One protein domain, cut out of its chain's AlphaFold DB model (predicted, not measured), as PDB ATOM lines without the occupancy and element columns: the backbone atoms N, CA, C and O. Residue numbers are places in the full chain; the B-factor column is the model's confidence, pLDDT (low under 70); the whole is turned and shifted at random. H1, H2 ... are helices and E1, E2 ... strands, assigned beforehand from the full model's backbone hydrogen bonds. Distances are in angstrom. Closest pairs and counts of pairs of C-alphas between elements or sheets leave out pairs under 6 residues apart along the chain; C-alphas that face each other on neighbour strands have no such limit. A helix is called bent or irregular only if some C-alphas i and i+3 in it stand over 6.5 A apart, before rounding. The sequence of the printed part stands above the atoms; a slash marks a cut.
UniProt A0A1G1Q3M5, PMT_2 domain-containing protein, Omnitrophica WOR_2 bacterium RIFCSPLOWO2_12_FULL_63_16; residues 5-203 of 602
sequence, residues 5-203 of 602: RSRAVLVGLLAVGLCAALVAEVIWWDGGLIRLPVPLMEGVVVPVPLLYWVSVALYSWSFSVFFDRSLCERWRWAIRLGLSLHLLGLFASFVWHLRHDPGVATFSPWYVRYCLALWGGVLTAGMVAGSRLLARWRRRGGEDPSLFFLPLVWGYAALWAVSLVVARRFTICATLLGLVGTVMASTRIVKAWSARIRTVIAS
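What this domain is: This is residues 5 to 203 of the 602 residues of the protein "PMT_2 domain-containing protein" of Omnitrophica WOR_2 bacterium RIFCSPLOWO2_12_FULL_63_16 (UniProt A0A1G1Q3M5). Picture two helices, H3 and H6, side by side in the middle; H1 and H2, running opposite ways, cross over one side of them, H5 crosses on the other side, and H7 crosses H5 farther out. The strand hairpin E1 and E2 lies at one end of H1 and H2, and H8 turns off from H7, its residues 195 to 202 sticking out. H1, H2, H3, H5 and H6 form an up-and-down bundle, each running against the one before it in the chain. You have 199 printed residues with eight named helices and two named strands, in the order H1, E1, E2, H2 to H8; the sheet E1 - E2 is antiparallel and the class mostly helix. The whole is compact, with a radius of gyration of the C-alphas of 19.0 A, and spans 50 by 43 by 36 A.

How they stand to each other: Begin at the hairpin of E1, residues 34 to 37, and E2, residues 45 to 48: N 36 and O 46 are 2.9 A apart, N 48 and O 34 2.7 A. A tight link leads to H2, residues 50 to 66, which touches H1, residues 5 to 28, at a shallow tilt of 7 degrees, opposite ways; the closest C-alphas, of Leu 22 and Tyr 52, are 5.4 A apart. H3, residues 71 to 100, makes a helical hairpin with H2, touching it with residues 71 to 82 alone, closest at C-alphas 60 and 78, 5.6 A. H6, residues 145 to 166, touches H3 at 4 degrees, a shallow tilt, the same way, closest at C-alphas 92 and 159, 4.9 A. With residues 147 to 155 alone H6 also touches H1, at a steep tilt of 40 degrees, closest at C-alphas 15 and 151, 5.3 A. H5, residues 109 to 143, touches H7, residues 168 to 186, at a steep tilt of 49 degrees, closest at C-alphas 124 and 178, 4.2 A. H5 and H6 are a helical hairpin, closest at C-alphas 130 and 153, 6.1 A. H8, residues 188 to 202, is close to H7 but not clearly touching, about perpendicular at 84 degrees, closest at C-alphas 185 and 191, 6.2 A. H4, residues 102 to 106, is near H3. Every O i to N i+4 pair is within hydrogen-bond range in H1, H2 and H8; the counts are 25 of 26 in H3, 28 of 31 in H5, 12 of 18 in H6, 14 of 15 in H7, and 0 of 1 in H4, where 2 of 2 O i to N i+3 pairs are within range.

Where its parts are: Find C-alpha 5 at (191.630, 263.817, 351.488); from there H1 runs 33.6 A. H2 measures 24.3 A, H3 43.3 A, H6 34.6 A and H7 27.6 A. H5, 48.3 A, starts at C-alpha 109, (160.178, 237.505, 320.884), and is irregular, with C-alphas 139 and 142 9.6 A apart and a kink of 62 degrees near residue 137. H6 is irregular too, with C-alphas 148 and 151 7.6 A apart. H8 ends at C-alpha 202, (183.475, 259.754, 311.532).

The domain as a whole: The C-alphas of Gly 43 and Arg 188 are the two farthest apart, 56.9 A. The printed part has no cut, and no link is long. Look for pLDDT under 70 at residues 5, 31, 38 to 39, 42 to 43 and 142 of this model.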
ATOM      1  N   ARG A   5     192.297 265.002 350.913       68.31
ATOM      2  CA  ARG A   5     191.630 263.817 351.488       68.31
ATOM      3  C   ARG A   5     190.237 264.144 352.032       68.31
ATOM      4  O   ARG A   5     189.296 263.399 351.775       68.31
ATOM      5  N   SER A   6     190.085 265.282 352.705       75.56
ATOM      6  CA  SER A   6     188.802 265.740 353.242       75.56
ATOM      7  C   SER A   6     187.810 266.108 352.129       75.56
ATOM      8  O   SER A   6     186.621 265.836 352.267       75.56
ATOM      9  N   ARG A   7     188.283 266.634 350.986       74.69
ATOM     10  CA  ARG A   7     187.429 266.897 349.809       74.69
ATOM     11  C   ARG A   7     186.868 265.611 349.203       74.69
ATOM     12  O   ARG A   7     185.685 265.559 348.890       74.69
ATOM     13  N   ALA A   8     187.686 264.567 349.063       74.31
ATOM     14  CA  ALA A   8     187.245 263.294 348.490       74.31
ATOM     15  C   ALA A   8     186.190 262.587 349.362       74.31
ATOM     16  O   ALA A   8     185.192 262.097 348.836       74.31
ATOM     17  N   VAL A   9     186.374 262.587 350.688       82.06
ATOM     18  CA  VAL A   9     185.391 262.042 351.644       82.06
ATOM     19  C   VAL A   9     184.067 262.802 351.557       82.06
ATOM     20  O   VAL A   9     183.008 262.188 351.461       82.06
ATOM     21  N   LEU A  10     184.124 264.133 351.505       81.94
ATOM     22  CA  LEU A  10     182.938 264.982 351.406       81.94
ATOM     23  C   LEU A  10     182.170 264.765 350.092       81.94
ATOM     24  O   LEU A  10     180.947 264.650 350.104       81.94
ATOM     25  N   VAL A  11     182.878 264.635 348.962       82.31
ATOM     26  CA  VAL A  11     182.270 264.273 347.667       82.31
ATOM     27  C   VAL A  11     181.615 262.894 347.732       82.31
ATOM     28  O   VAL A  11     180.539 262.715 347.166       82.31
ATOM     29  N   GLY A  12     182.230 261.938 348.433       85.12
ATOM     30  CA  GLY A  12     181.648 260.621 348.689       85.12
ATOM     31  C   GLY A  12     180.327 260.706 349.452       85.12
ATOM     32  O   GLY A  12     179.328 260.159 348.993       85.12
ATOM     33  N   LEU A  13     180.289 261.449 350.563       87.56
ATOM     34  CA  LEU A  13     179.072 261.643 351.364       87.56
ATOM     35  C   LEU A  13     177.950 262.316 350.559       87.56
ATOM     36  O   LEU A  13     176.811 261.852 350.566       87.56
ATOM     37  N   LEU A  14     178.275 263.365 349.799       88.19
ATOM     38  CA  LEU A  14     177.310 264.039 348.925       88.19
ATOM     39  C   LEU A  14     176.812 263.126 347.795       88.19
ATOM     40  O   LEU A  14     175.635 263.169 347.440       88.19
ATOM     41  N   ALA A  15     177.688 262.283 347.238       89.50
ATOM     42  CA  ALA A  15     177.314 261.303 346.224       89.50
ATOM     43  C   ALA A  15     176.341 260.252 346.778       89.50
ATOM     44  O   ALA A  15     175.391 259.893 346.083       89.50
ATOM     45  N   VAL A  16     176.542 259.800 348.022       89.62
ATOM     46  CA  VAL A  16     175.616 258.890 348.716       89.62
ATOM     47  C   VAL A  16     174.251 259.549 348.891       89.62
ATOM     48  O   VAL A  16     173.250 258.940 348.524       89.62
ATOM     49  N   GLY A  17     174.199 260.803 349.356       89.62
ATOM     50  CA  GLY A  17     172.942 261.550 349.487       89.62
ATOM     51  C   GLY A  17     172.180 261.679 348.160       89.62
ATOM     52  O   GLY A  17     170.988 261.388 348.100       89.62
ATOM     53  N   LEU A  18     172.876 262.021 347.069       92.94
ATOM     54  CA  LEU A  18     172.283 262.086 345.728       92.94
ATOM     55  C   LEU A  18     171.750 260.723 345.251       92.94
ATOM     56  O   LEU A  18     170.662 260.647 344.681       92.94
ATOM     57  N   CYS A  19     172.505 259.642 345.465       90.31
ATOM     58  CA  CYS A  19     172.064 258.301 345.076       90.31
ATOM     59  C   CYS A  19     170.873 257.830 345.919       90.31
ATOM     60  O   CYS A  19     169.958 257.217 345.376       90.31
ATOM     61  N   ALA A  20     170.849 258.150 347.215       88.06
ATOM     62  CA  ALA A  20     169.719 257.859 348.091       88.06
ATOM     63  C   ALA A  20     168.449 258.589 347.630       88.06
ATOM     64  O   ALA A  20     167.393 257.968 347.558       88.06
ATOM     65  N   ALA A  21     168.556 259.862 347.226       89.00
ATOM     66  CA  ALA A  21     167.436 260.611 346.656       89.00
ATOM     67  C   ALA A  21     166.895 259.965 345.367       89.00
ATOM     68  O   ALA A  21     165.686 259.821 345.216       89.00
ATOM     69  N   LEU A  22     167.782 259.520 344.465       88.19
ATOM     70  CA  LEU A  22     167.376 258.794 343.255       88.19
ATOM     71  C   LEU A  22     166.647 257.488 343.589       88.19
ATOM     72  O   LEU A  22     165.627 257.184 342.980       88.19
ATOM     73  N   VAL A  23     167.183 256.702 344.523       85.50
ATOM     74  CA  VAL A  23     166.581 255.428 344.941       85.50
ATOM     75  C   VAL A  23     165.210 255.662 345.561       85.50
ATOM     76  O   VAL A  23     164.257 254.986 345.181       85.50
ATOM     77  N   ALA A  24     165.094 256.641 346.459       84.56
ATOM     78  CA  ALA A  24     163.825 257.008 347.069       84.56
ATOM     79  C   ALA A  24     162.785 257.386 346.005       84.56
ATOM     80  O   ALA A  24     161.666 256.880 346.030       84.56
ATOM     81  N   GLU A  25     163.159 258.199 345.017       83.56
ATOM     82  CA  GLU A  25     162.223 258.585 343.963       83.56
ATOM     83  C   GLU A  25     161.853 257.437 343.029       83.56
ATOM     84  O   GLU A  25     160.672 257.218 342.786       83.56
ATOM     85  N   VAL A  26     162.829 256.693 342.506       80.94
ATOM     86  CA  VAL A  26     162.571 255.653 341.500       80.94
ATOM     87  C   VAL A  26     161.899 254.424 342.112       80.94
ATOM     88  O   VAL A  26     161.045 253.830 341.461       80.94
ATOM     89  N   ILE A  27     162.277 254.033 343.334       77.75
ATOM     90  CA  ILE A  27     161.821 252.782 343.958       77.75
ATOM     91  C   ILE A  27     160.670 253.020 344.937       77.75
ATOM     92  O   ILE A  27     159.678 252.302 344.875       77.75
ATOM     93  N   TRP A  28     160.779 253.992 345.847       78.62
ATOM     94  CA  TRP A  28     159.774 254.168 346.907       78.62
ATOM     95  C   TRP A  28     158.598 255.043 346.488       78.62
ATOM     96  O   TRP A  28     157.477 254.803 346.929       78.62
ATOM     97  N   TRP A  29     158.831 256.034 345.628       78.62
ATOM     98  CA  TRP A  29     157.773 256.914 345.125       78.62
ATOM     99  C   TRP A  29     157.376 256.641 343.680       78.62
ATOM    100  O   TRP A  29     156.635 257.434 343.100       78.62
ATOM    101  N   ASP A  30     157.829 255.519 343.113       76.38
ATOM    102  CA  ASP A  30     157.438 255.084 341.770       76.38
ATOM    103  C   ASP A  30     157.644 256.213 340.739       76.38
ATOM    104  O   ASP A  30     156.742 256.645 340.027       76.38
ATOM    105  N   GLY A  31     158.860 256.767 340.740       68.94
ATOM    106  CA  GLY A  31     159.343 257.793 339.821       68.94
ATOM    107  C   GLY A  31     159.255 259.242 340.305       68.94
ATOM    108  O   GLY A  31     159.654 260.120 339.536       68.94
ATOM    109  N   GLY A  32     158.737 259.522 341.511       74.62
ATOM    110  CA  GLY A  32     158.719 260.878 342.088       74.62
ATOM    111  C   GLY A  32     157.542 261.194 343.021       74.62
ATOM    112  O   GLY A  32     156.439 260.675 342.866       74.62
ATOM    113  N   LEU A  33     157.783 262.089 343.987       74.38
ATOM    114  CA  LEU A  33     156.821 262.457 345.039       74.38
ATOM    115  C   LEU A  33     155.619 263.251 344.504       74.38
ATOM    116  O   LEU A  33     154.481 263.033 344.911       74.38
ATOM    117  N   ILE A  34     155.877 264.201 343.604       79.38
ATOM    118  CA  ILE A  34     154.841 265.046 343.005       79.38
ATOM    119  C   ILE A  34     154.329 264.331 341.764       79.38
ATOM    120  O   ILE A  34     155.122 263.977 340.899       79.38
ATOM    121  N   ARG A  35     153.014 264.159 341.641       80.00
ATOM    122  CA  ARG A  35     152.397 263.597 340.438       80.00
ATOM    123  C   ARG A  35     151.641 264.697 339.702       80.00
ATOM    124  O   ARG A  35     150.753 265.325 340.272       80.00
ATOM    125  N   LEU A  36     152.007 264.946 338.446       74.75
ATOM    126  CA  LEU A  36     151.339 265.925 337.591       74.75
ATOM    127  C   LEU A  36     150.464 265.220 336.552       74.75
ATOM    128  O   LEU A  36     150.903 264.225 335.965       74.75
ATOM    129  N   PRO A  37     149.238 265.708 336.289       72.44
ATOM    130  CA  PRO A  37     148.437 265.195 335.189       72.44
ATOM    131  C   PRO A  37     149.173 265.528 333.895       72.44
ATOM    132  O   PRO A  37     149.241 266.688 333.490       72.44
ATOM    133  N   VAL A  38     149.777 264.518 333.267       67.31
ATOM    134  CA  VAL A  38     150.502 264.736 332.020       67.31
ATOM    135  C   VAL A  38     149.620 264.300 330.864       67.31
ATOM    136  O   VAL A  38     149.098 263.186 330.853       67.31
ATOM    137  N   PRO A  39     149.499 265.138 329.832       68.81
ATOM    138  CA  PRO A  39     148.637 264.860 328.701       68.81
ATOM    139  C   PRO A  39     149.031 263.682 327.790       68.81
ATOM    140  O   PRO A  39     148.378 263.489 326.767       68.81
ATOM    141  N   LEU A  40     150.041 262.886 328.164       75.12
ATOM    142  CA  LEU A  40     150.540 261.719 327.425       75.12
ATOM    143  C   LEU A  40     149.479 260.627 327.231       75.12
ATOM    144  O   LEU A  40     149.430 259.990 326.177       75.12
ATOM    145  N   MET A  41     148.649 260.409 328.254       70.69
ATOM    146  CA  MET A  41     147.505 259.497 328.247       70.69
ATOM    147  C   MET A  41     146.375 260.084 329.092       70.69
ATOM    148  O   MET A  41     146.613 260.863 330.015       70.69
ATOM    149  N   GLU A  42     145.135 259.732 328.777       68.94
ATOM    150  CA  GLU A  42     143.994 260.088 329.621       68.94
ATOM    151  C   GLU A  42     144.009 259.296 330.930       68.94
ATOM    152  O   GLU A  42     144.385 258.125 330.953       68.94
ATOM    153  N   GLY A  43     143.654 259.963 332.032       68.44
ATOM    154  CA  GLY A  43     143.613 259.361 333.369       68.44
ATOM    155  C   GLY A  43     144.973 259.028 333.995       68.44
ATOM    156  O   GLY A  43     145.005 258.514 335.108       68.44
ATOM    157  N   VAL A  44     146.096 259.321 333.326       71.81
ATOM    158  CA  VAL A  44     147.436 258.984 333.828       71.81
ATOM    159  C   VAL A  44     148.144 260.211 334.390       71.81
ATOM    160  O   VAL A  44     148.282 261.244 333.733       71.81
ATOM    161  N   VAL A  45     148.641 260.070 335.616       75.19
ATOM    162  CA  VAL A  45     149.444 261.075 336.311       75.19
ATOM    163  C   VAL A  45     150.900 260.616 336.280       75.19
ATOM    164  O   VAL A  45     151.182 259.459 336.586       75.19
ATOM    165  N   VAL A  46     151.821 261.494 335.886       70.44
ATOM    166  CA  VAL A  46     153.248 261.161 335.774       70.44
ATOM    167  C   VAL A  46     153.980 261.751 336.970       70.44
ATOM    168  O   VAL A  46     153.722 262.905 337.332       70.44
ATOM    169  N   PRO A  47     154.871 260.987 337.607       75.81
ATOM    170  CA  PRO A  47     155.650 261.504 338.717       75.81
ATOM    171  C   PRO A  47     156.648 262.587 338.262       75.81
ATOM    172  O   PRO A  47     156.954 262.704 337.079       75.81
ATOM    173  N   VAL A  48     157.163 263.388 339.197       77.50
ATOM    174  CA  VAL A  48     158.175 264.435 338.976       77.50
ATOM    175  C   VAL A  48     159.361 264.189 339.903       77.50
ATOM    176  O   VAL A  48     159.145 264.114 341.116       77.50
ATOM    177  N   PRO A  49     160.616 264.120 339.406       82.56
ATOM    178  CA  PRO A  49     161.761 263.685 340.172       82.56
ATOM    179  C   PRO A  49     162.424 264.934 340.768       82.56
ATOM    180  O   PRO A  49     163.570 265.294 340.462       82.56
ATOM    181  N   LEU A  50     161.603 265.739 341.450       85.56
ATOM    182  CA  LEU A  50     161.986 267.068 341.907       85.56
ATOM    183  C   LEU A  50     163.082 266.959 342.964       85.56
ATOM    184  O   LEU A  50     164.064 267.696 342.887       85.56
ATOM    185  N   LEU A  51     162.951 266.020 343.905       88.69
ATOM    186  CA  LEU A  51     163.959 265.784 344.933       88.69
ATOM    187  C   LEU A  51     165.275 265.354 344.285       88.69
ATOM    188  O   LEU A  51     166.332 265.843 344.684       88.69
ATOM    189  N   TYR A  52     165.233 264.504 343.256       91.56
ATOM    190  CA  TYR A  52     166.436 264.098 342.538       91.56
ATOM    191  C   TYR A  52     167.122 265.275 341.846       91.56
ATOM    192  O   TYR A  52     168.313 265.496 342.061       91.56
ATOM    193  N   TRP A  53     166.404 266.066 341.045       92.38
ATOM    194  CA  TRP A  53     167.024 267.185 340.328       92.38
ATOM    195  C   TRP A  53     167.495 268.302 341.263       92.38
ATOM    196  O   TRP A  53     168.552 268.889 341.015       92.38
ATOM    197  N   VAL A  54     166.786 268.548 342.369       92.50
ATOM    198  CA  VAL A  54     167.262 269.424 343.452       92.50
ATOM    199  C   VAL A  54     168.543 268.857 344.065       92.50
ATOM    200  O   VAL A  54     169.519 269.587 344.216       92.50
ATOM    201  N   SER A  55     168.604 267.549 344.324       93.81
ATOM    202  CA  SER A  55     169.809 266.887 344.839       93.81
ATOM    203  C   SER A  55     170.984 266.968 343.858       93.81
ATOM    204  O   SER A  55     172.116 267.187 344.281       93.81
ATOM    205  N   VAL A  56     170.743 266.861 342.545       95.19
ATOM    206  CA  VAL A  56     171.770 267.062 341.505       95.19
ATOM    207  C   VAL A  56     172.283 268.502 341.527       95.19
ATOM    208  O   VAL A  56     173.492 268.729 341.438       95.19
ATOM    209  N   ALA A  57     171.382 269.480 341.652       93.12
ATOM    210  CA  ALA A  57     171.745 270.890 341.726       93.12
ATOM    211  C   ALA A  57     172.569 271.192 342.987       93.12
ATOM    212  O   ALA A  57     173.616 271.830 342.879       93.12
ATOM    213  N   LEU A  58     172.153 270.674 344.148       92.62
ATOM    214  CA  LEU A  58     172.874 270.796 345.418       92.62
ATOM    215  C   LEU A  58     174.250 270.127 345.346       92.62
ATOM    216  O   LEU A  58     175.251 270.774 345.641       92.62
ATOM    217  N   TYR A  59     174.324 268.882 344.860       94.00
ATOM    218  CA  TYR A  59     175.584 268.167 344.646       94.00
ATOM    219  C   TYR A  59     176.542 268.976 343.763       94.00
ATOM    220  O   TYR A  59     177.715 269.159 344.099       94.00
ATOM    221  N   SER A  60     176.036 269.507 342.646       92.62
ATOM    222  CA  SER A  60     176.850 270.277 341.708       92.62
ATOM    223  C   SER A  60     177.301 271.618 342.277       92.62
ATOM    224  O   SER A  60     178.454 272.023 342.095       92.62
ATOM    225  N   TRP A  61     176.418 272.296 343.010       90.25
ATOM    226  CA  TRP A  61     176.740 273.529 343.710       90.25
ATOM    227  C   TRP A  61     177.842 273.295 344.745       90.25
ATOM    228  O   TRP A  61     178.899 273.921 344.640       90.25
ATOM    229  N   SER A  62     177.672 272.328 345.650       88.69
ATOM    230  CA  SER A  62     178.673 271.988 346.664       88.69
ATOM    231  C   SER A  62     180.015 271.610 346.034       88.69
ATOM    232  O   SER A  62     181.049 272.155 346.415       88.69
ATOM    233  N   PHE A  63     180.018 270.760 345.000       87.56
ATOM    234  CA  PHE A  63     181.253 270.392 344.302       87.56
ATOM    235  C   PHE A  63     181.953 271.613 343.695       87.56
ATOM    236  O   PHE A  63     183.165 271.768 343.824       87.56
ATOM    237  N   SER A  64     181.206 272.511 343.050       85.75
ATOM    238  CA  SER A  64     181.803 273.700 342.437       85.75
ATOM    239  C   SER A  64     182.441 274.649 343.453       85.75
ATOM    240  O   SER A  64     183.441 275.275 343.119       85.75
ATOM    241  N   VAL A  65     181.910 274.715 344.682       83.44
ATOM    242  CA  VAL A  65     182.493 275.488 345.788       83.44
ATOM    243  C   VAL A  65     183.801 274.843 346.263       83.44
ATOM    244  O   VAL A  65     184.782 275.540 346.500       83.44
ATOM    245  N   PHE A  66     183.869 273.510 346.345       81.62
ATOM    246  CA  PHE A  66     185.082 272.812 346.802       81.62
ATOM    247  C   PHE A  66     186.220 272.763 345.774       81.62
ATOM    248  O   PHE A  66     187.380 272.579 346.155       81.62
ATOM    249  N   PHE A  67     185.900 272.886 344.485       81.44
ATOM    250  CA  PHE A  67     186.847 272.744 343.373       81.44
ATOM    251  C   PHE A  67     186.983 274.007 342.509       81.44
ATOM    252  O   PHE A  67     187.526 273.908 341.409       81.44
ATOM    253  N   ASP A  68     186.485 275.147 342.999       82.56
ATOM    254  CA  ASP A  68     186.559 276.476 342.372       82.56
ATOM    255  C   ASP A  68     186.190 276.468 340.876       82.56
ATOM    256  O   ASP A  68     186.980 276.779 339.985       82.56
ATOM    257  N   ARG A  69     184.975 275.986 340.580       82.12
ATOM    258  CA  ARG A  69     184.481 275.826 339.202       82.12
ATOM    259  C   ARG A  69     183.545 276.949 338.797       82.12
ATOM    260  O   ARG A  69     182.696 277.388 339.572       82.12
ATOM    261  N   SER A  70     183.623 277.327 337.522       83.94
ATOM    262  CA  SER A  70     182.745 278.346 336.948       83.94
ATOM    263  C   SER A  70     181.268 277.924 336.969       83.94
ATOM    264  O   SER A  70     180.928 276.741 336.868       83.94
ATOM    265  N   LEU A  71     180.362 278.908 337.008       82.31
ATOM    266  CA  LEU A  71     178.912 278.679 336.949       82.31
ATOM    267  C   LEU A  71     178.496 277.892 335.689       82.31
ATOM    268  O   LEU A  71     177.626 277.026 335.742       82.31
ATOM    269  N   CYS A  72     179.144 278.155 334.553       78.69
ATOM    270  CA  CYS A  72     178.870 277.458 333.298       78.69
ATOM    271  C   CYS A  72     179.306 275.979 333.338       78.69
ATOM    272  O   CYS A  72     178.604 275.099 332.831       78.69
ATOM    273  N   GLU A  73     180.455 275.667 333.944       80.38
ATOM    274  CA  GLU A  73     180.871 274.274 334.162       80.38
ATOM    275  C   GLU A  73     179.930 273.549 335.124       80.38
ATOM    276  O   GLU A  73     179.509 272.435 334.809       80.38
ATOM    277  N   ARG A  74     179.528 274.206 336.222       86.31
ATOM    278  CA  ARG A  74     178.561 273.683 337.202       86.31
ATOM    279  C   ARG A  74     177.278 273.194 336.526       86.31
ATOM    280  O   ARG A  74     176.882 272.045 336.724       86.31
ATOM    281  N   TRP A  75     176.646 274.030 335.700       85.31
ATOM    282  CA  TRP A  75     175.398 273.671 335.017       85.31
ATOM    283  C   TRP A  75     175.581 272.552 333.996       85.31
ATOM    284  O   TRP A  75     174.823 271.581 334.002       85.31
ATOM    285  N   ARG A  76     176.615 272.633 333.149       85.94
ATOM    286  CA  ARG A  76     176.874 271.591 332.142       85.94
ATOM    287  C   ARG A  76     177.131 270.232 332.784       85.94
ATOM    288  O   ARG A  76     176.692 269.212 332.257       85.94
ATOM    289  N   TRP A  77     177.856 270.199 333.897       88.75
ATOM    290  CA  TRP A  77     178.151 268.959 334.604       88.75
ATOM    291  C   TRP A  77     176.933 268.432 335.362       88.75
ATOM    292  O   TRP A  77     176.648 267.244 335.238       88.75
ATOM    293  N   ALA A  78     176.163 269.300 336.030       92.56
ATOM    294  CA  ALA A  78     174.883 268.935 336.644       92.56
ATOM    295  C   ALA A  78     173.936 268.273 335.639       92.56
ATOM    296  O   ALA A  78     173.438 267.189 335.906       92.56
ATOM    297  N   ILE A  79     173.737 268.869 334.459       91.38
ATOM    298  CA  ILE A  79     172.842 268.309 333.436       91.38
ATOM    299  C   ILE A  79     173.355 266.951 332.942       91.38
ATOM    300  O   ILE A  79     172.580 266.004 332.836       91.38
ATOM    301  N   ARG A  80     174.661 266.825 332.667       91.25
ATOM    302  CA  ARG A  80     175.263 265.558 332.211       91.25
ATOM    303  C   ARG A  80     175.126 264.450 333.247       91.25
ATOM    304  O   ARG A  80     174.743 263.338 332.887       91.25
ATOM    305  N   LEU A  81     175.455 264.747 334.502       93.50
ATOM    306  CA  LEU A  81     175.347 263.804 335.608       93.50
ATOM    307  C   LEU A  81     173.888 263.447 335.868       93.50
ATOM    308  O   LEU A  81     173.569 262.267 335.860       93.50
ATOM    309  N   GLY A  82     173.024 264.448 336.030       94.19
ATOM    310  CA  GLY A  82     171.603 264.272 336.314       94.19
ATOM    311  C   GLY A  82     170.882 263.459 335.242       94.19
ATOM    312  O   GLY A  82     170.190 262.496 335.541       94.19
ATOM    313  N   LEU A  83     171.106 263.762 333.962       93.19
ATOM    314  CA  LEU A  83     170.515 262.972 332.883       93.19
ATOM    315  C   LEU A  83     171.049 261.531 332.899       93.19
ATOM    316  O   LEU A  83     170.275 260.583 332.883       93.19
ATOM    317  N   SER A  84     172.373 261.355 332.944       93.31
ATOM    318  CA  SER A  84     172.983 260.022 332.826       93.31
ATOM    319  C   SER A  84     172.649 259.124 334.020       93.31
ATOM    320  O   SER A  84     172.392 257.937 333.846       93.31
ATOM    321  N   LEU A  85     172.644 259.684 335.230       94.69
ATOM    322  CA  LEU A  85     172.345 258.955 336.454       94.69
ATOM    323  C   LEU A  85     170.849 258.617 336.540       94.69
ATOM    324  O   LEU A  85     170.521 257.484 336.887       94.69
ATOM    325  N   HIS A  86     169.951 259.534 336.158       93.25
ATOM    326  CA  HIS A  86     168.525 259.213 336.110       93.25
ATOM    327  C   HIS A  86     168.234 258.130 335.071       93.25
ATOM    328  O   HIS A  86     167.541 257.170 335.382       93.25
ATOM    329  N   LEU A  87     168.837 258.212 333.878       93.06
ATOM    330  CA  LEU A  87     168.698 257.175 332.853       93.06
ATOM    331  C   LEU A  87     169.159 255.798 333.345       93.06
ATOM    332  O   LEU A  87     168.510 254.811 333.018       93.06
ATOM    333  N   LEU A  88     170.222 255.708 334.154       93.75
ATOM    334  CA  LEU A  88     170.633 254.440 334.771       93.75
ATOM    335  C   LEU A  88     169.576 253.906 335.750       93.75
ATOM    336  O   LEU A  88     169.263 252.717 335.702       93.75
ATOM    337  N   GLY A  89     169.004 254.769 336.594       92.25
ATOM    338  CA  GLY A  89     167.925 254.394 337.518       92.25
ATOM    339  C   GLY A  89     166.657 253.940 336.788       92.25
ATOM    340  O   GLY A  89     166.112 252.877 337.079       92.25
ATOM    341  N   LEU A  90     166.237 254.690 335.768       91.81
ATOM    342  CA  LEU A  90     165.094 254.349 334.920       91.81
ATOM    343  C   LEU A  90     165.323 253.048 334.155       91.81
ATOM    344  O   LEU A  90     164.410 252.237 334.024       91.81
ATOM    345  N   PHE A  91     166.542 252.825 333.665       93.31
ATOM    346  CA  PHE A  91     166.888 251.596 332.969       93.31
ATOM    347  C   PHE A  91     166.922 250.391 333.921       93.31
ATOM    348  O   PHE A  91     166.502 249.304 333.536       93.31
ATOM    349  N   ALA A  92     167.343 250.572 335.177       92.69
ATOM    350  CA  ALA A  92     167.246 249.530 336.203       92.69
ATOM    351  C   ALA A  92     165.784 249.165 336.503       92.69
ATOM    352  O   ALA A  92     165.447 247.982 336.550       92.69
ATOM    353  N   SER A  93     164.905 250.168 336.613       90.38
ATOM    354  CA  SER A  93     163.457 249.951 336.733       90.38
ATOM    355  C   SER A  93     162.882 249.230 335.506       90.38
ATOM    356  O   SER A  93     162.129 248.269 335.646       90.38
ATOM    357  N   PHE A  94     163.292 249.613 334.295       92.44
ATOM    358  CA  PHE A  94     162.901 248.928 333.062       92.44
ATOM    359  C   PHE A  94     163.332 247.452 333.043       92.44
ATOM    360  O   PHE A  94     162.530 246.587 332.708       92.44
ATOM    361  N   VAL A  95     164.574 247.146 333.431       92.81
ATOM    362  CA  VAL A  95     165.091 245.768 333.507       92.81
ATOM    363  C   VAL A  95     164.271 244.913 334.472       92.81
ATOM    364  O   VAL A  95     163.988 243.751 334.177       92.81
ATOM    365  N   TRP A  96     163.869 245.490 335.606       91.00
ATOM    366  CA  TRP A  96     162.978 244.831 336.554       91.00
ATOM    367  C   TRP A  96     161.619 244.504 335.919       91.00
ATOM    368  O   TRP A  96     161.197 243.345 335.953       91.00
ATOM    369  N   HIS A  97     160.983 245.490 335.277       89.12
ATOM    370  CA  HIS A  97     159.688 245.329 334.605       89.12
ATOM    371  C   HIS A  97     159.745 244.321 333.454       89.12
ATOM    372  O   HIS A  97     158.885 243.453 333.370       89.12
ATOM    373  N   LEU A  98     160.801 244.344 332.633       90.88
ATOM    374  CA  LEU A  98     161.003 243.414 331.514       90.88
ATOM    375  C   LEU A  98     160.928 241.935 331.929       90.88
ATOM    376  O   LEU A  98     160.743 241.069 331.077       90.88
ATOM    377  N   ARG A  99     161.116 241.618 333.213       89.38
ATOM    378  CA  ARG A  99     161.198 240.238 333.708       89.38
ATOM    379  C   ARG A  99     160.062 239.851 334.644       89.38
ATOM    380  O   ARG A  99     159.843 238.656 334.808       89.38
ATOM    381  N   HIS A 100     159.352 240.824 335.209       88.62
ATOM    382  CA  HIS A 100     158.269 240.588 336.167       88.62
ATOM    383  C   HIS A 100     156.892 241.025 335.664       88.62
ATOM    384  O   HIS A 100     155.893 240.556 336.198       88.62
ATOM    385  N   ASP A 101     156.814 241.903 334.662       86.50
ATOM    386  CA  ASP A 101     155.533 242.354 334.124       86.50
ATOM    387  C   ASP A 101     154.930 241.264 333.210       86.50
ATOM    388  O   ASP A 101     155.537 240.917 332.187       86.50
ATOM    389  N   PRO A 102     153.742 240.717 333.534       84.06
ATOM    390  CA  PRO A 102     153.088 239.700 332.711       84.06
ATOM    391  C   PRO A 102     152.735 240.210 331.306       84.06
ATOM    392  O   PRO A 102     152.682 239.419 330.362       84.06
ATOM    393  N   GLY A 103     152.564 241.525 331.124       83.06
ATOM    394  CA  GLY A 103     152.326 242.150 329.825       83.06
ATOM    395  C   GLY A 103     153.463 241.921 328.826       83.06
ATOM    396  O   GLY A 103     153.222 241.898 327.619       83.06
ATOM    397  N   VAL A 104     154.685 241.647 329.297       85.44
ATOM    398  CA  VAL A 104     155.841 241.339 328.438       85.44
ATOM    399  C   VAL A 104     155.617 240.073 327.608       85.44
ATOM    400  O   VAL A 104     156.135 239.986 326.495       85.44
ATOM    401  N   ALA A 105     154.808 239.122 328.089       83.88
ATOM    402  CA  ALA A 105     154.477 237.905 327.346       83.88
ATOM    403  C   ALA A 105     153.729 238.191 326.030       83.88
ATOM    404  O   ALA A 105     153.778 237.381 325.107       83.88
ATOM    405  N   THR A 106     153.076 239.354 325.919       84.75
ATOM    406  CA  THR A 106     152.381 239.788 324.695       84.75
ATOM    407  C   THR A 106     153.326 240.375 323.644       84.75
ATOM    408  O   THR A 106     152.943 240.543 322.485       84.75
ATOM    409  N   PHE A 107     154.572 240.694 324.011       86.94
ATOM    410  CA  PHE A 107     155.535 241.249 323.072       86.94
ATOM    411  C   PHE A 107     156.129 240.187 322.151       86.94
ATOM    412  O   PHE A 107     156.391 239.047 322.528       86.94
ATOM    413  N   SER A 108     156.446 240.615 320.929       86.50
ATOM    414  CA  SER A 108     157.189 239.797 319.974       86.50
ATOM    415  C   SER A 108     158.519 239.315 320.578       86.50
ATOM    416  O   SER A 108     159.274 240.138 321.115       86.50
ATOM    417  N   PRO A 109     158.895 238.031 320.411       90.56
ATOM    418  CA  PRO A 109     160.178 237.505 320.884       90.56
ATOM    419  C   PRO A 109     161.387 238.300 320.372       90.56
ATOM    420  O   PRO A 109     162.411 238.406 321.046       90.56
ATOM    421  N   TRP A 110     161.273 238.893 319.183       89.25
ATOM    422  CA  TRP A 110     162.311 239.737 318.597       89.25
ATOM    423  C   TRP A 110     162.497 241.050 319.349       89.25
ATOM    424  O   TRP A 110     163.629 241.487 319.543       89.25
ATOM    425  N   TYR A 111     161.402 241.650 319.812       89.62
ATOM    426  CA  TYR A 111     161.465 242.859 320.621       89.62
ATOM    427  C   TYR A 111     162.066 242.566 322.000       89.62
ATOM    428  O   TYR A 111     162.947 243.289 322.458       89.62
ATOM    429  N   VAL A 112     161.704 241.438 322.618       91.62
ATOM    430  CA  VAL A 112     162.338 240.993 323.870       91.62
ATOM    431  C   VAL A 112     163.845 240.783 323.673       91.62
ATOM    432  O   VAL A 112     164.642 241.255 324.482       91.62
ATOM    433  N   ARG A 113     164.272 240.151 322.568       93.06
ATOM    434  CA  ARG A 113     165.700 240.004 322.224       93.06
ATOM    435  C   ARG A 113     166.402 241.348 322.023       93.06
ATOM    436  O   ARG A 113     167.537 241.491 322.470       93.06
ATOM    437  N   TYR A 114     165.742 242.325 321.401       92.69
ATOM    438  CA  TYR A 114     166.253 243.693 321.288       92.69
ATOM    439  C   TYR A 114     166.481 244.323 322.671       92.69
ATOM    440  O   TYR A 114     167.579 244.806 322.949       92.69
ATOM    441  N   CYS A 115     165.500 244.231 323.571       93.94
ATOM    442  CA  CYS A 115     165.614 244.720 324.946       93.94
ATOM    443  C   CYS A 115     166.751 244.033 325.720       93.94
ATOM    444  O   CYS A 115     167.512 244.699 326.421       93.94
ATOM    445  N   LEU A 116     166.915 242.714 325.559       94.31
ATOM    446  CA  LEU A 116     168.026 241.962 326.153       94.31
ATOM    447  C   LEU A 116     169.382 242.409 325.585       94.31
ATOM    448  O   LEU A 116     170.330 242.590 326.346       94.31
ATOM    449  N   ALA A 117     169.488 242.627 324.273       95.12
ATOM    450  CA  ALA A 117     170.715 243.123 323.648       95.12
ATOM    451  C   ALA A 117     171.076 244.530 324.147       95.12
ATOM    452  O   ALA A 117     172.236 244.788 324.475       95.12
ATOM    453  N   LEU A 118     170.084 245.418 324.272       94.88
ATOM    454  CA  LEU A 118     170.256 246.752 324.843       94.88
ATOM    455  C   LEU A 118     170.741 246.665 326.296       94.88
ATOM    456  O   LEU A 118     171.728 247.303 326.656       94.88
ATOM    457  N   TRP A 119     170.104 245.823 327.111       95.50
ATOM    458  CA  TRP A 119     170.479 245.614 328.507       95.50
ATOM    459  C   TRP A 119     171.907 245.080 328.658       95.50
ATOM    460  O   TRP A 119     172.714 245.666 329.386       95.50
ATOM    461  N   GLY A 120     172.262 244.031 327.916       96.38
ATOM    462  CA  GLY A 120     173.620 243.483 327.909       96.38
ATOM    463  C   GLY A 120     174.654 244.498 327.419       96.38
ATOM    464  O   GLY A 120     175.752 244.584 327.976       96.38
ATOM    465  N   GLY A 121     174.292 245.314 326.426       95.38
ATOM    466  CA  GLY A 121     175.112 246.408 325.916       95.38
ATOM    467  C   GLY A 121     175.382 247.486 326.966       95.38
ATOM    468  O   GLY A 121     176.537 247.870 327.151       95.38
ATOM    469  N   VAL A 122     174.354 247.931 327.699       94.94
ATOM    470  CA  VAL A 122     174.489 248.920 328.784       94.94
ATOM    471  C   VAL A 122     175.368 248.379 329.915       94.94
ATOM    472  O   VAL A 122     176.266 249.091 330.367       94.94
ATOM    473  N   LEU A 123     175.185 247.117 330.325       95.88
ATOM    474  CA  LEU A 123     176.048 246.471 331.323       95.88
ATOM    475  C   LEU A 123     177.509 246.415 330.854       95.88
ATOM    476  O   LEU A 123     178.420 246.881 331.535       95.88
ATOM    477  N   THR A 124     177.742 245.917 329.641       95.00
ATOM    478  CA  THR A 124     179.092 245.782 329.073       95.00
ATOM    479  C   THR A 124     179.784 247.145 328.945       95.00
ATOM    480  O   THR A 124     180.929 247.316 329.372       95.00
ATOM    481  N   ALA A 125     179.088 248.143 328.392       92.44
ATOM    482  CA  ALA A 125     179.617 249.491 328.204       92.44
ATOM    483  C   ALA A 125     179.875 250.200 329.539       92.44
ATOM    484  O   ALA A 125     180.910 250.853 329.691       92.44
ATOM    485  N   GLY A 126     178.972 250.046 330.509       92.62
ATOM    486  CA  GLY A 126     179.127 250.599 331.848       92.62
ATOM    487  C   GLY A 126     180.329 250.008 332.585       92.62
ATOM    488  O   GLY A 126     181.105 250.769 333.162       92.62
ATOM    489  N   MET A 127     180.585 248.700 332.462       93.50
ATOM    490  CA  MET A 127     181.790 248.068 333.017       93.50
ATOM    491  C   MET A 127     183.082 248.628 332.393       93.50
ATOM    492  O   MET A 127     184.035 248.967 333.100       93.50
ATOM    493  N   VAL A 128     183.115 248.796 331.066       91.12
ATOM    494  CA  VAL A 128     184.269 249.390 330.362       91.12
ATOM    495  C   VAL A 128     184.470 250.863 330.741       91.12
ATOM    496  O   VAL A 128     185.603 251.325 330.888       91.12
ATOM    497  N   ALA A 129     183.390 251.631 330.887       89.88
ATOM    498  CA  ALA A 129     183.463 253.038 331.268       89.88
ATOM    499  C   ALA A 129     183.894 253.208 332.734       89.88
ATOM    500  O   ALA A 129     184.806 253.990 333.015       89.88
ATOM    501  N   GLY A 130     183.289 252.444 333.645       90.19
ATOM    502  CA  GLY A 130     183.570 252.467 335.079       90.19
ATOM    503  C   GLY A 130     185.007 252.064 335.395       90.19
ATOM    504  O   GLY A 130     185.702 252.788 336.104       90.19
ATOM    505  N   SER A 131     185.512 250.984 334.790       88.62
ATOM    506  CA  SER A 131     186.907 250.553 334.968       88.62
ATOM    507  C   SER A 131     187.917 251.616 334.514       88.62
ATOM    508  O   SER A 131     188.895 251.891 335.213       88.62
ATOM    509  N   ARG A 132     187.668 252.284 333.379       87.06
ATOM    510  CA  ARG A 132     188.510 253.392 332.890       87.06
ATOM    511  C   ARG A 132     188.472 254.605 333.811       87.06
ATOM    512  O   ARG A 132     189.498 255.267 333.967       87.06
ATOM    513  N   LEU A 133     187.308 254.916 334.375       87.56
ATOM    514  CA  LEU A 133     187.125 256.035 335.294       87.56
ATOM    515  C   LEU A 133     187.858 255.777 336.618       87.56
ATOM    516  O   LEU A 133     188.689 256.588 337.020       87.56
ATOM    517  N   LEU A 134     187.674 254.593 337.207       87.19
ATOM    518  CA  LEU A 134     188.388 254.157 338.411       87.19
ATOM    519  C   LEU A 134     189.913 254.142 338.203       87.19
ATOM    520  O   LEU A 134     190.663 254.636 339.043       87.19
ATOM    521  N   ALA A 135     190.394 253.663 337.050       86.75
ATOM    522  CA  ALA A 135     191.820 253.683 336.711       86.75
ATOM    523  C   ALA A 135     192.390 255.104 336.507       86.75
ATOM    524  O   ALA A 135     193.600 255.316 336.631       86.75
ATOM    525  N   ARG A 136     191.556 256.094 336.157       85.62
ATOM    526  CA  ARG A 136     191.962 257.510 336.120       85.62
ATOM    527  C   ARG A 136     192.066 258.080 337.531       85.62
ATOM    528  O   ARG A 136     193.113 258.631 337.860       85.62
ATOM    529  N   TRP A 137     191.059 257.853 338.373       86.50
ATOM    530  CA  TRP A 137     191.067 258.313 339.765       86.50
ATOM    531  C   TRP A 137     192.198 257.697 340.582       86.50
ATOM    532  O   TRP A 137     192.860 258.413 341.323       86.50
ATOM    533  N   ARG A 138     192.526 256.414 340.378       85.44
ATOM    534  CA  ARG A 138     193.679 255.781 341.044       85.44
ATOM    535  C   ARG A 138     195.012 256.473 340.721       85.44
ATOM    536  O   ARG A 138     195.910 256.457 341.550       85.44
ATOM    537  N   ARG A 139     195.147 257.069 339.529       85.06
ATOM    538  CA  ARG A 139     196.375 257.758 339.089       85.06
ATOM    539  C   ARG A 139     196.447 259.222 339.514       85.06
ATOM    540  O   ARG A 139     197.544 259.722 339.709       85.06
ATOM    541  N   ARG A 140     195.306 259.912 339.583       78.12
ATOM    542  CA  ARG A 140     195.227 261.366 339.827       78.12
ATOM    543  C   ARG A 140     194.687 261.744 341.211       78.12
ATOM    544  O   ARG A 140     194.705 262.914 341.568       78.12
ATOM    545  N   GLY A 141     194.213 260.775 341.994       74.44
ATOM    546  CA  GLY A 141     193.692 260.997 343.341       74.44
ATOM    547  C   GLY A 141     192.477 261.932 343.383       74.44
ATOM    548  O   GLY A 141     191.700 262.017 342.432       74.44
ATOM    549  N   GLY A 142     192.321 262.640 344.507       67.75
ATOM    550  CA  GLY A 142     191.215 263.575 344.760       67.75
ATOM    551  C   GLY A 142     191.293 264.898 343.990       67.75
ATOM    552  O   GLY A 142     190.422 265.743 344.169       67.75
ATOM    553  N   GLU A 143     192.313 265.089 343.154       71.06
ATOM    554  CA  GLU A 143     192.477 266.280 342.313       71.06
ATOM    555  C   GLU A 143     191.813 266.124 340.936       71.06
ATOM    556  O   GLU A 143     191.646 267.110 340.217       71.06
ATOM    557  N   ASP A 144     191.415 264.903 340.550       78.69
ATOM    558  CA  ASP A 144     190.772 264.671 339.258       78.69
ATOM    559  C   ASP A 144     189.362 265.290 339.235       78.69
ATOM    560  O   ASP A 144     188.471 264.830 339.956       78.69
ATOM    561  N   PRO A 145     189.091 266.275 338.359       80.19
ATOM    562  CA  PRO A 145     187.781 266.916 338.304       80.19
ATOM    563  C   PRO A 145     186.656 265.955 337.897       80.19
ATOM    564  O   PRO A 145     185.485 266.213 338.163       80.19
ATOM    565  N   SER A 146     186.995 264.821 337.271       84.75
ATOM    566  CA  SER A 146     186.023 263.780 336.935       84.75
ATOM    567  C   SER A 146     185.466 263.038 338.150       84.75
ATOM    568  O   SER A 146     184.482 262.321 337.982       84.75
ATOM    569  N   LEU A 147     186.017 263.235 339.359       86.50
ATOM    570  CA  LEU A 147     185.441 262.733 340.614       86.50
ATOM    571  C   LEU A 147     183.996 263.220 340.822       86.50
ATOM    572  O   LEU A 147     183.202 262.537 341.459       86.50
ATOM    573  N   PHE A 148     183.623 264.341 340.198       89.56
ATOM    574  CA  PHE A 148     182.238 264.805 340.079       89.56
ATOM    575  C   PHE A 148     181.265 263.722 339.579       89.56
ATOM    576  O   PHE A 148     180.092 263.699 339.934       89.56
ATOM    577  N   PHE A 149     181.733 262.808 338.729       91.75
ATOM    578  CA  PHE A 149     180.914 261.744 338.154       91.75
ATOM    579  C   PHE A 149     180.913 260.460 338.997       91.75
ATOM    580  O   PHE A 149     180.414 259.437 338.531       91.75
ATOM    581  N   LEU A 150     181.420 260.500 340.239       91.19
ATOM    582  CA  LEU A 150     181.338 259.391 341.196       91.19
ATOM    583  C   LEU A 150     179.933 258.785 341.313       91.19
ATOM    584  O   LEU A 150     179.842 257.560 341.218       91.19
ATOM    585  N   PRO A 151     178.839 259.567 341.410       94.56
ATOM    586  CA  PRO A 151     177.497 258.995 341.504       94.56
ATOM    587  C   PRO A 151     177.116 258.086 340.320       94.56
ATOM    588  O   PRO A 151     176.328 257.165 340.502       94.56
ATOM    589  N   LEU A 152     177.702 258.258 339.124       93.12
ATOM    590  CA  LEU A 152     177.447 257.351 337.991       93.12
ATOM    591  C   LEU A 152     177.983 255.939 338.225       93.12
ATOM    592  O   LEU A 152     177.394 254.981 337.731       93.12
ATOM    593  N   VAL A 153     179.078 255.793 338.976       91.56
ATOM    594  CA  VAL A 153     179.621 254.474 339.338       91.56
ATOM    595  C   VAL A 153     178.647 253.749 340.262       91.56
ATOM    596  O   VAL A 153     178.367 252.572 340.049       91.56
ATOM    597  N   TRP A 154     178.081 254.465 341.235       89.94
ATOM    598  CA  TRP A 154     177.068 253.936 342.147       89.94
ATOM    599  C   TRP A 154     175.759 253.609 341.423       89.94
ATOM    600  O   TRP A 154     175.227 252.518 341.597       89.94
ATOM    601  N   GLY A 155     175.284 254.496 340.541       91.62
ATOM    602  CA  GLY A 155     174.107 254.237 339.706       91.62
ATOM    603  C   GLY A 155     174.280 253.013 338.803       91.62
ATOM    604  O   GLY A 155     173.376 252.189 338.687       91.62
ATOM    605  N   TYR A 156     175.467 252.837 338.217       94.44
ATOM    606  CA  TYR A 156     175.795 251.636 337.451       94.44
ATOM    607  C   TYR A 156     175.856 250.381 338.337       94.44
ATOM    608  O   TYR A 156     175.329 249.340 337.951       94.44
ATOM    609  N   ALA A 157     176.461 250.464 339.526       92.56
ATOM    610  CA  ALA A 157     176.511 249.350 340.472       92.56
ATOM    611  C   ALA A 157     175.105 248.917 340.925       92.56
ATOM    612  O   ALA A 157     174.838 247.721 341.015       92.56
ATOM    613  N   ALA A 158     174.190 249.869 341.130       91.19
ATOM    614  CA  ALA A 158     172.789 249.590 341.428       91.19
ATOM    615  C   ALA A 158     172.089 248.874 340.260       91.19
ATOM    616  O   ALA A 158     171.479 247.825 340.467       91.19
ATOM    617  N   LEU A 159     172.242 249.370 339.023       93.56
ATOM    618  CA  LEU A 159     171.744 248.684 337.823       93.56
ATOM    619  C   LEU A 159     172.294 247.254 337.728       93.56
ATOM    620  O   LEU A 159     171.548 246.320 337.434       93.56
ATOM    621  N   TRP A 160     173.589 247.070 337.980       95.81
ATOM    622  CA  TRP A 160     174.232 245.760 337.971       95.81
ATOM    623  C   TRP A 160     173.664 244.828 339.050       95.81
ATOM    624  O   TRP A 160     173.373 243.672 338.753       95.81
ATOM    625  N   ALA A 161     173.441 245.325 340.270       94.44
ATOM    626  CA  ALA A 161     172.869 244.548 341.368       94.44
ATOM    627  C   ALA A 161     171.433 244.099 341.061       94.44
ATOM    628  O   ALA A 161     171.129 242.911 341.166       94.44
ATOM    629  N   VAL A 162     170.580 245.014 340.581       93.38
ATOM    630  CA  VAL A 162     169.229 244.679 340.095       93.38
ATOM    631  C   VAL A 162     169.317 243.623 338.995       93.38
ATOM    632  O   VAL A 162     168.628 242.607 339.034       93.38
ATOM    633  N   SER A 163     170.235 243.807 338.047       95.19
ATOM    634  CA  SER A 163     170.435 242.858 336.954       95.19
ATOM    635  C   SER A 163     170.855 241.468 337.451       95.19
ATOM    636  O   SER A 163     170.447 240.452 336.883       95.19
ATOM    637  N   LEU A 164     171.668 241.393 338.505       95.94
ATOM    638  CA  LEU A 164     172.125 240.136 339.093       95.94
ATOM    639  C   LEU A 164     170.976 239.371 339.759       95.94
ATOM    640  O   LEU A 164     170.892 238.155 339.587       95.94
ATOM    641  N   VAL A 165     170.089 240.080 340.462       95.38
ATOM    642  CA  VAL A 165     168.875 239.512 341.072       95.38
ATOM    643  C   VAL A 165     167.942 238.968 339.989       95.38
ATOM    644  O   VAL A 165     167.480 237.834 340.071       95.38
ATOM    645  N   VAL A 166     167.721 239.750 338.934       93.88
ATOM    646  CA  VAL A 166     166.729 239.458 337.891       93.88
ATOM    647  C   VAL A 166     167.202 238.393 336.883       93.88
ATOM    648  O   VAL A 166     166.412 237.599 336.360       93.88
ATOM    649  N   ALA A 167     168.491 238.382 336.533       94.75
ATOM    650  CA  ALA A 167     169.046 237.460 335.540       94.75
ATOM    651  C   ALA A 167     170.528 237.151 335.802       94.75
ATOM    652  O   ALA A 167     171.408 237.507 335.017       94.75
ATOM    653  N   ARG A 168     170.808 236.419 336.887       96.25
ATOM    654  CA  ARG A 168     172.169 236.108 337.357       96.25
ATOM    655  C   ARG A 168     173.145 235.669 336.259       96.25
ATOM    656  O   ARG A 168     174.198 236.280 336.102       96.25
ATOM    657  N   ARG A 169     172.804 234.627 335.488       96.31
ATOM    658  CA  ARG A 169     173.685 234.085 334.429       96.31
ATOM    659  C   ARG A 169     173.970 235.123 333.339       96.31
ATOM    660  O   ARG A 169     175.122 235.315 332.967       96.31
ATOM    661  N   PHE A 170     172.935 235.829 332.884       95.25
ATOM    662  CA  PHE A 170     173.049 236.868 331.860       95.25
ATOM    663  C   PHE A 170     173.962 238.016 332.313       95.25
ATOM    664  O   PHE A 170     174.882 238.405 331.594       95.25
ATOM    665  N   THR A 171     173.763 238.498 333.539       96.12
ATOM    666  CA  THR A 171     174.542 239.593 334.131       96.12
ATOM    667  C   THR A 171     176.011 239.224 334.306       96.12
ATOM    668  O   THR A 171     176.884 240.036 333.991       96.12
ATOM    669  N   ILE A 172     176.310 237.993 334.740       96.06
ATOM    670  CA  ILE A 172     177.688 237.483 334.813       96.06
ATOM    671  C   ILE A 172     178.323 237.453 333.416       96.06
ATOM    672  O   ILE A 172     179.422 237.979 333.246       96.06
ATOM    673  N   CYS A 173     177.634 236.923 332.400       96.44
ATOM    674  CA  CYS A 173     178.149 236.904 331.028       96.44
ATOM    675  C   CYS A 173     178.444 238.318 330.496       96.44
ATOM    676  O   CYS A 173     179.541 238.562 329.995       96.44
ATOM    677  N   ALA A 174     177.517 239.268 330.653       95.19
ATOM    678  CA  ALA A 174     177.722 240.659 330.231       95.19
ATOM    679  C   ALA A 174     178.886 241.331 330.986       95.19
ATOM    680  O   ALA A 174     179.670 242.086 330.412       95.19
ATOM    681  N   THR A 175     179.045 241.007 332.270       94.00
ATOM    682  CA  THR A 175     180.159 241.485 333.098       94.00
ATOM    683  C   THR A 175     181.505 240.974 332.591       94.00
ATOM    684  O   THR A 175     182.435 241.763 332.423       94.00
ATOM    685  N   LEU A 176     181.603 239.674 332.296       95.44
ATOM    686  CA  LEU A 176     182.811 239.067 331.732       95.44
ATOM    687  C   LEU A 176     183.161 239.687 330.376       95.44
ATOM    688  O   LEU A 176     184.315 240.052 330.158       95.44
ATOM    689  N   LEU A 177     182.171 239.902 329.504       94.75
ATOM    690  CA  LEU A 177     182.369 240.603 328.231       94.75
ATOM    691  C   LEU A 177     182.895 242.032 328.437       94.75
ATOM    692  O   LEU A 177     183.792 242.468 327.716       94.75
ATOM    693  N   GLY A 178     182.394 242.756 329.440       93.12
ATOM    694  CA  GLY A 178     182.872 244.098 329.786       93.12
ATOM    695  C   GLY A 178     184.309 244.114 330.316       93.12
ATOM    696  O   GLY A 178     185.102 244.987 329.950       93.12
ATOM    697  N   LEU A 179     184.681 243.131 331.140       92.06
ATOM    698  CA  LEU A 179     186.050 242.965 331.640       92.06
ATOM    699  C   LEU A 179     187.019 242.628 330.503       92.06
ATOM    700  O   LEU A 179     188.036 243.309 330.344       92.06
ATOM    701  N   VAL A 180     186.664 241.657 329.658       92.31
ATOM    702  CA  VAL A 180     187.420 241.316 328.444       92.31
ATOM    703  C   VAL A 180     187.555 242.547 327.552       92.31
ATOM    704  O   VAL A 180     188.666 242.899 327.166       92.31
ATOM    705  N   GLY A 181     186.467 243.281 327.308       88.12
ATOM    706  CA  GLY A 181     186.479 244.524 326.535       88.12
ATOM    707  C   GLY A 181     187.399 245.601 327.120       88.12
ATOM    708  O   GLY A 181     188.044 246.342 326.374       88.12
ATOM    709  N   THR A 182     187.524 245.669 328.447       87.94
ATOM    710  CA  THR A 182     188.432 246.593 329.141       87.94
ATOM    711  C   THR A 182     189.895 246.222 328.902       87.94
ATOM    712  O   THR A 182     190.685 247.083 328.502       87.94
ATOM    713  N   VAL A 183     190.244 244.945 329.092       87.50
ATOM    714  CA  VAL A 183     191.594 244.417 328.841       87.50
ATOM    715  C   VAL A 183     191.943 244.579 327.363       87.50
ATOM    716  O   VAL A 183     192.954 245.197 327.026       87.50
ATOM    717  N   MET A 184     191.061 244.135 326.471       84.81
ATOM    718  CA  MET A 184     191.224 244.240 325.024       84.81
ATOM    719  C   MET A 184     191.433 245.686 324.579       84.81
ATOM    720  O   MET A 184     192.359 245.949 323.817       84.81
ATOM    721  N   ALA A 185     190.665 246.649 325.097       81.75
ATOM    722  CA  ALA A 185     190.809 248.062 324.739       81.75
ATOM    723  C   ALA A 185     192.174 248.676 325.106       81.75
ATOM    724  O   ALA A 185     192.524 249.749 324.605       81.75
ATOM    725  N   SER A 186     192.949 248.029 325.978       78.25
ATOM    726  CA  SER A 186     194.302 248.462 326.333       78.25
ATOM    727  C   SER A 186     195.374 247.983 325.340       78.25
ATOM    728  O   SER A 186     196.428 248.623 325.240       78.25
ATOM    729  N   THR A 187     195.079 246.942 324.549       85.56
ATOM    730  CA  THR A 187     196.005 246.333 323.580       85.56
ATOM    731  C   THR A 187     196.278 247.246 322.380       85.56
ATOM    732  O   THR A 187     195.430 248.044 321.967       85.56
ATOM    733  N   ARG A 188     197.477 247.132 321.786       85.38
ATOM    734  CA  ARG A 188     197.868 247.924 320.602       85.38
ATOM    735  C   ARG A 188     196.965 247.639 319.399       85.38
ATOM    736  O   ARG A 188     196.530 248.578 318.736       85.38
ATOM    737  N   ILE A 189     196.636 246.367 319.179       85.50
ATOM    738  CA  ILE A 189     195.789 245.906 318.070       85.50
ATOM    739  C   ILE A 189     194.405 246.557 318.158       85.50
ATOM    740  O   ILE A 189     193.977 247.231 317.225       85.50
ATOM    741  N   VAL A 190     193.728 246.447 319.303       84.12
ATOM    742  CA  VAL A 190     192.382 247.018 319.470       84.12
ATOM    743  C   VAL A 190     192.414 248.541 319.443       84.12
ATOM    744  O   VAL A 190     191.496 249.151 318.906       84.12
ATOM    745  N   LYS A 191     193.471 249.190 319.947       84.81
ATOM    746  CA  LYS A 191     193.631 250.645 319.797       84.81
ATOM    747  C   LYS A 191     193.705 251.052 318.326       84.81
ATOM    748  O   LYS A 191     192.951 251.946 317.939       84.81
ATOM    749  N   ALA A 192     194.523 250.374 317.518       86.06
ATOM    750  CA  ALA A 192     194.652 250.626 316.080       86.06
ATOM    751  C   ALA A 192     193.325 250.399 315.334       86.06
ATOM    752  O   ALA A 192     192.850 251.291 314.629       86.06
ATOM    753  N   TRP A 193     192.660 249.265 315.572       87.56
ATOM    754  CA  TRP A 193     191.335 248.992 315.009       87.56
ATOM    755  C   TRP A 193     190.287 250.001 315.481       87.56
ATOM    756  O   TRP A 193     189.520 250.503 314.668       87.56
ATOM    757  N   SER A 194     190.279 250.383 316.760       84.38
ATOM    758  CA  SER A 194     189.342 251.384 317.289       84.38
ATOM    759  C   SER A 194     189.564 252.772 316.692       84.38
ATOM    760  O   SER A 194     188.609 253.539 316.578       84.38
ATOM    761  N   ALA A 195     190.805 253.117 316.337       85.75
ATOM    762  CA  ALA A 195     191.122 254.360 315.649       85.75
ATOM    763  C   ALA A 195     190.600 254.311 314.208       85.75
ATOM    764  O   ALA A 195     189.893 255.225 313.795       85.75
ATOM    765  N   ARG A 196     190.838 253.203 313.492       88.81
ATOM    766  CA  ARG A 196     190.319 252.975 312.134       88.81
ATOM    767  C   ARG A 196     188.788 252.951 312.086       88.81
ATOM    768  O   ARG A 196     188.181 253.582 311.232       88.81
ATOM    769  N   ILE A 197     188.138 252.282 313.034       86.69
ATOM    770  CA  ILE A 197     186.674 252.273 313.150       86.69
ATOM    771  C   ILE A 197     186.165 253.685 313.449       86.69
ATOM    772  O   ILE A 197     185.189 254.122 312.849       86.69
ATOM    773  N   ARG A 198     186.839 254.441 314.326       86.88
ATOM    774  CA  ARG A 198     186.466 255.832 314.605       86.88
ATOM    775  C   ARG A 198     186.579 256.727 313.377       86.88
ATOM    776  O   ARG A 198     185.686 257.546 313.190       86.88
ATOM    777  N   THR A 199     187.605 256.582 312.539       88.19
ATOM    778  CA  THR A 199     187.711 257.369 311.296       88.19
ATOM    779  C   THR A 199     186.623 256.985 310.294       88.19
ATOM    780  O   THR A 199     186.002 257.868 309.705       88.19
ATOM    781  N   VAL A 200     186.316 255.691 310.172       87.62
ATOM    782  CA  VAL A 200     185.227 255.180 309.327       87.62
ATOM    783  C   VAL A 200     183.863 255.690 309.805       87.62
ATOM    784  O   VAL A 200     183.126 256.266 309.013       87.62
ATOM    785  N   ILE A 201     183.542 255.587 311.098       84.56
ATOM    786  CA  ILE A 201     182.290 256.110 311.683       84.56
ATOM    787  C   ILE A 201     182.239 257.645 311.613       84.56
ATOM    788  O   ILE A 201     181.174 258.244 311.451       84.56
ATOM    789  N   ALA A 202     183.391 258.313 311.708       87.69
ATOM    790  CA  ALA A 202     183.475 259.754 311.532       87.69
ATOM    791  C   ALA A 202     183.229 260.185 310.078       87.69
ATOM    792  O   ALA A 202     182.900 261.358 309.874       87.69
ATOM    793  N   SER A 203     183.317 259.285 309.093       94.25
ATOM    794  CA  SER A 203     182.939 259.574 307.711       94.25
ATOM    795  C   SER A 203     181.453 259.897 307.618       94.25
ATOM    796  O   SER A 203     180.588 259.186 308.125       94.25
TER     797      SER A 203